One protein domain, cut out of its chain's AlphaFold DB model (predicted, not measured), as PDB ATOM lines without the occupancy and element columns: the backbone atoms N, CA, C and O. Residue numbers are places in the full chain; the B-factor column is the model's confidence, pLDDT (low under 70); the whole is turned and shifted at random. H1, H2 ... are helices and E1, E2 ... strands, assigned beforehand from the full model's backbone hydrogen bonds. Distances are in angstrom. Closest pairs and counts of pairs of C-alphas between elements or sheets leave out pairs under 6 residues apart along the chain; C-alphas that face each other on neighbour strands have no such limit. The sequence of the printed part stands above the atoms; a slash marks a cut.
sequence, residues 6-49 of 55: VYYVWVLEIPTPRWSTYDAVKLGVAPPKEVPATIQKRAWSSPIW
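AT A GLANCE: This is residues 6 to 49 of the 55 residues of an uncharacterized protein of marine sediment metagenome (UniProt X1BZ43). With little regular structure, the domain is a long, thin two-stranded arm, holding E1 and E2 side by side, with a small head at one end made of H1 and the loop of residues 28 to 37. Both printed ends lie at the arm's other end. The 44 printed residues run E1, H1, E2; the class is mixed, with 15 residues in named elements. The whole is extended, a rod of 51 by 18 by 12 A, with a radius of gyration of the C-alphas of 15.9 A.

IN THESE COORDINATES: E1, residues 10 to 12, begins at C-alpha 10 (257.498, 326.479, 351.443) and is 6.5 A long. H1, residues 19 to 27, is 12.2 A long. E2, residues 42 to 44, is 6.7 A long and ends at C-alpha 44 (254.752, 322.209, 352.570).

HOW THE PARTS SIT: E1 and E2 are antiparallel neighbours at 167 degrees. C-alphas 11 and 43 face each other at 5.3 A; N 11 and O 43 are within hydrogen-bond range at 3.1 A. Short antiparallel pairings join residues 6 to 7 with 48 to 49, and 16 to 17 with 38 to 39. In H1 every O i to N i+4 pair is within hydrogen-bond range.

THE WHOLE: The C-alphas farthest apart, of Gly 28 and Trp 49, are 50.9 A apart. The printed part has no cut. The link from H1 to E2 is long, 14 residues. Residue 6 is under pLDDT 70.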
ATOM      1  N   VAL A   6     244.995 330.719 345.208       69.38
ATOM      2  CA  VAL A   6     245.611 329.653 346.006       69.38
ATOM      3  C   VAL A   6     246.942 330.150 346.544       69.38
ATOM      4  O   VAL A   6     247.876 330.386 345.779       69.38
ATOM      5  N   TYR A   7     247.046 330.243 347.866       73.44
ATOM      6  CA  TYR A   7     248.283 330.621 348.540       73.44
ATOM      7  C   TYR A   7     248.962 329.382 349.125       73.44
ATOM      8  O   TYR A   7     248.320 328.558 349.785       73.44
ATOM      9  N   TYR A   8     250.267 329.250 348.881       76.81
ATOM     10  CA  TYR A   8     251.108 328.182 349.416       76.81
ATOM     11  C   TYR A   8     252.382 328.780 350.032       76.81
ATOM     12  O   TYR A   8     252.883 329.801 349.563       76.81
ATOM     13  N   VAL A   9     252.947 328.125 351.050       72.56
ATOM     14  CA  VAL A   9     254.241 328.495 351.648       72.56
ATOM     15  C   VAL A   9     255.161 327.275 351.684       72.56
ATOM     16  O   VAL A   9     254.726 326.158 351.972       72.56
ATOM     17  N   TRP A  10     256.445 327.497 351.391       76.81
ATOM     18  CA  TRP A  10     257.498 326.479 351.443       76.81
ATOM     19  C   TRP A  10     258.438 326.836 352.576       76.81
ATOM     20  O   TRP A  10     258.934 327.961 352.641       76.81
ATOM     21  N   VAL A  11     258.709 325.872 353.450       71.81
ATOM     22  CA  VAL A  11     259.671 326.052 354.535       71.81
ATOM     23  C   VAL A  11     260.834 325.095 354.314       71.81
ATOM     24  O   VAL A  11     260.658 323.872 354.263       71.81
ATOM     25  N   LEU A  12     262.029 325.668 354.165       80.12
ATOM     26  CA  LEU A  12     263.283 324.934 354.062       80.12
ATOM     27  C   LEU A  12     263.987 324.959 355.421       80.12
ATOM     28  O   LEU A  12     264.369 326.023 355.901       80.12
ATOM     29  N   GLU A  13     264.157 323.792 356.042       80.56
ATOM     30  CA  GLU A  13     264.883 323.681 357.309       80.56
ATOM     31  C   GLU A  13     266.403 323.814 357.083       80.56
ATOM     32  O   GLU A  13     266.950 323.347 356.074       80.56
ATOM     33  N   ILE A  14     267.100 324.426 358.045       81.25
ATOM     34  CA  ILE A  14     268.567 324.366 358.129       81.25
ATOM     35  C   ILE A  14     268.960 322.892 358.342       81.25
ATOM     36  O   ILE A  14     268.302 322.216 359.130       81.25
ATOM     37  N   PRO A  15     269.992 322.351 357.665       87.38
ATOM     38  CA  PRO A  15     270.396 320.958 357.850       87.38
ATOM     39  C   PRO A  15     270.665 320.634 359.326       87.38
ATOM     40  O   PRO A  15     271.561 321.219 359.936       87.38
ATOM     41  N   THR A  16     269.910 319.692 359.892       88.38
ATOM     42  CA  THR A  16     270.022 319.289 361.299       88.38
ATOM     43  C   THR A  16     270.745 317.944 361.444       88.38
ATOM     44  O   THR A  16     270.677 317.102 360.540       88.38
ATOM     45  N   PRO A  17     271.482 317.713 362.551       87.31
ATOM     46  CA  PRO A  17     272.166 316.443 362.788       87.31
ATOM     47  C   PRO A  17     271.168 315.290 362.915       87.31
ATOM     48  O   PRO A  17     270.098 315.438 363.512       87.31
ATOM     49  N   ARG A  18     271.522 314.119 362.382       88.06
ATOM     50  CA  ARG A  18     270.703 312.907 362.531       88.06
ATOM     51  C   ARG A  18     270.860 312.301 363.924       88.06
ATOM     52  O   ARG A  18     271.863 312.514 364.599       88.06
ATOM     53  N   TRP A  19     269.907 311.451 364.308       86.25
ATOM     54  CA  TRP A  19     270.004 310.647 365.534       86.25
ATOM     55  C   TRP A  19     271.278 309.797 365.583       86.25
ATOM     56  O   TRP A  19     271.973 309.819 366.591       86.25
ATOM     57  N   SER A  20     271.672 309.183 364.463       84.25
ATOM     58  CA  SER A  20     272.925 308.423 364.362       84.25
ATOM     59  C   SER A  20     274.172 309.260 364.665       84.25
ATOM     60  O   SER A  20     275.157 308.739 365.181       84.25
ATOM     61  N   THR A  21     274.140 310.560 364.373       86.50
ATOM     62  CA  THR A  21     275.231 311.485 364.700       86.50
ATOM     63  C   THR A  21     275.250 311.807 366.190       86.50
ATOM     64  O   THR A  21     276.326 311.829 366.779       86.50
ATOM     65  N   TYR A  22     274.087 311.981 366.825       85.81
ATOM     66  CA  TYR A  22     274.004 312.135 368.280       85.81
ATOM     67  C   TYR A  22     274.474 310.880 369.025       85.81
ATOM     68  O   TYR A  22     275.202 310.997 370.012       85.81
ATOM     69  N   ASP A  23     274.106 309.694 368.542       87.12
ATOM     70  CA  ASP A  23     274.532 308.425 369.133       87.12
ATOM     71  C   ASP A  23     276.043 308.220 368.980       87.12
ATOM     72  O   ASP A  23     276.707 307.833 369.941       87.12
ATOM     73  N   ALA A  24     276.612 308.571 367.822       87.38
ATOM     74  CA  ALA A  24     278.054 308.517 367.588       87.38
ATOM     75  C   ALA A  24     278.837 309.403 368.575       87.38
ATOM     76  O   ALA A  24     279.809 308.945 369.176       87.38
ATOM     77  N   VAL A  25     278.366 310.634 368.821       87.56
ATOM     78  CA  VAL A  25     278.973 311.534 369.820       87.56
ATOM     79  C   VAL A  25     278.871 310.956 371.233       87.56
ATOM     80  O   VAL A  25     279.859 310.968 371.962       87.56
ATOM     81  N   LYS A  26     277.706 310.418 371.624       89.00
ATOM     82  CA  LYS A  26     277.507 309.827 372.961       89.00
ATOM     83  C   LYS A  26     278.371 308.590 373.202       89.00
ATOM     84  O   LYS A  26     278.841 308.390 374.316       89.00
ATOM     85  N   LEU A  27     278.556 307.765 372.176       89.94
ATOM     86  CA  LEU A  27     279.335 306.530 372.244       89.94
ATOM     87  C   LEU A  27     280.838 306.758 372.007       89.94
ATOM     88  O   LEU A  27     281.618 305.820 372.146       89.94
ATOM     89  N   GLY A  28     281.254 307.979 371.647       87.00
ATOM     90  CA  GLY A  28     282.651 308.301 371.337       87.00
ATOM     91  C   GLY A  28     283.176 307.611 370.074       87.00
ATOM     92  O   GLY A  28     284.385 307.454 369.912       87.00
ATOM     93  N   VAL A  29     282.281 307.181 369.183       86.69
ATOM     94  CA  VAL A  29     282.618 306.487 367.933       86.69
ATOM     95  C   VAL A  29     282.474 307.432 366.745       86.69
ATOM     96  O   VAL A  29     281.698 308.387 366.774       86.69
ATOM     97  N   ALA A  30     283.218 307.174 365.670       82.88
ATOM     98  CA  ALA A  30     283.063 307.951 364.446       82.88
ATOM     99  C   ALA A  30     281.665 307.715 363.837       82.88
ATOM    100  O   ALA A  30     281.209 306.568 363.800       82.88
ATOM    101  N   PRO A  31     280.982 308.763 363.335       80.50
ATOM    102  CA  PRO A  31     279.712 308.584 362.650       80.50
ATOM    103  C   PRO A  31     279.895 307.702 361.399       80.50
ATOM    104  O   PRO A  31     280.911 307.833 360.705       80.50
ATOM    105  N   PRO A  32     278.936 306.804 361.108       79.62
ATOM    106  CA  PRO A  32     279.037 305.876 359.985       79.62
ATOM    107  C   PRO A  32     279.181 306.627 358.658       79.62
ATOM    108  O   PRO A  32     278.458 307.588 358.400       79.62
ATOM    109  N   LYS A  33     280.137 306.197 357.822       83.12
ATOM    110  CA  LYS A  33     280.491 306.884 356.566       83.12
ATOM    111  C   LYS A  33     279.500 306.609 355.440       83.12
ATOM    112  O   LYS A  33     279.457 307.374 354.481       83.12
ATOM    113  N   GLU A  34     278.715 305.537 355.543       84.94
ATOM    114  CA  GLU A  34     277.732 305.176 354.521       84.94
ATOM    115  C   GLU A  34     276.513 306.108 354.522       84.94
ATOM    116  O   GLU A  34     275.792 306.177 353.526       84.94
ATOM    117  N   VAL A  35     276.269 306.836 355.620       82.25
ATOM    118  CA  VAL A  35     275.099 307.710 355.772       82.25
ATOM    119  C   VAL A  35     275.501 309.166 356.020       82.25
ATOM    120  O   VAL A  35     276.422 309.434 356.789       82.25
ATOM    121  N   PRO A  36     274.796 310.149 355.426       83.75
ATOM    122  CA  PRO A  36     275.078 311.554 355.698       83.75
ATOM    123  C   PRO A  36     274.830 311.891 357.174       83.75
ATOM    124  O   PRO A  36     273.820 311.476 357.741       83.75
ATOM    125  N   ALA A  37     275.700 312.701 357.780       84.50
ATOM    126  CA  ALA A  37     275.570 313.113 359.184       84.50
ATOM    127  C   ALA A  37     274.396 314.083 359.438       84.50
ATOM    128  O   ALA A  37     273.920 314.231 360.562       84.50
ATOM    129  N   THR A  38     273.893 314.743 358.395       87.88
ATOM    130  CA  THR A  38     272.781 315.693 358.499       87.88
ATOM    131  C   THR A  38     271.593 315.264 357.649       87.88
ATOM    132  O   THR A  38     271.699 314.474 356.700       87.88
ATOM    133  N   ILE A  39     270.416 315.736 358.035       87.94
ATOM    134  CA  ILE A  39     269.179 315.609 357.276       87.94
ATOM    135  C   ILE A  39     268.582 317.000 357.097       87.94
ATOM    136  O   ILE A  39     268.611 317.823 358.007       87.94
ATOM    137  N   GLN A  40     268.055 317.272 355.906       87.69
ATOM    138  CA  GLN A  40     267.265 318.468 355.655       87.69
ATOM    139  C   GLN A  40     265.823 318.041 355.447       87.69
ATOM    140  O   GLN A  40     265.534 317.230 354.565       87.69
ATOM    141  N   LYS A  41     264.917 318.589 356.252       81.31
ATOM    142  CA  LYS A  41     263.484 318.388 356.062       81.31
ATOM    143  C   LYS A  41     262.903 319.573 355.309       81.31
ATOM    144  O   LYS A  41     263.414 320.694 355.349       81.31
ATOM    145  N   ARG A  42     261.838 319.287 354.570       85.56
ATOM    146  CA  ARG A  42     261.065 320.276 353.827       85.56
ATOM    147  C   ARG A  42     259.618 320.101 354.221       85.56
ATOM    148  O   ARG A  42     259.111 318.980 354.189       85.56
ATOM    149  N   ALA A  43     258.988 321.200 354.602       81.69
ATOM    150  CA  ALA A  43     257.572 321.227 354.906       81.69
ATOM    151  C   ALA A  43     256.848 322.051 353.846       81.69
ATOM    152  O   ALA A  43     257.344 323.078 353.376       81.69
ATOM    153  N   TRP A  44     255.665 321.570 353.497       81.31
ATOM    154  CA  TRP A  44     254.752 322.209 352.570       81.31
ATOM    155  C   TRP A  44     253.469 322.499 353.323       81.31
ATOM    156  O   TRP A  44     252.953 321.614 354.011       81.31
ATOM    157  N   SER A  45     252.971 323.729 353.230       76.81
ATOM    158  CA  SER A  45     251.674 324.054 353.811       76.81
ATOM    159  C   SER A  45     250.548 323.511 352.937       76.81
ATOM    160  O   SER A  45     250.660 323.465 351.710       76.81
ATOM    161  N   SER A  46     249.426 323.164 353.562       83.81
ATOM    162  CA  SER A  46     248.180 322.949 352.827       83.81
ATOM    163  C   SER A  46     247.799 324.218 352.045       83.81
ATOM    164  O   SER A  46     248.092 325.325 352.510       83.81
ATOM    165  N   PRO A  47     247.152 324.086 350.875       79.81
ATOM    166  CA  PRO A  47     246.703 325.236 350.100       79.81
ATOM    167  C   PRO A  47     245.618 326.004 350.859       79.81
ATOM    168  O   PRO A  47     244.657 325.409 351.357       79.81
ATOM    169  N   ILE A  48     245.765 327.327 350.924       80.25
ATOM    170  CA  ILE A  48     244.745 328.221 351.475       80.25
ATOM    171  C   ILE A  48     243.924 328.767 350.312       80.25
ATOM    172  O   ILE A  48     244.471 329.369 349.387       80.25
ATOM    173  N   TRP A  49     242.610 328.559 350.377       81.06
ATOM    174  CA  TRP A  49     241.649 329.117 349.433       81.06
ATOM    175  C   TRP A  49     241.160 330.461 349.970       81.06
ATOM    176  O   TRP A  49     240.495 330.498 351.005       81.06
TER     177      TRP A  49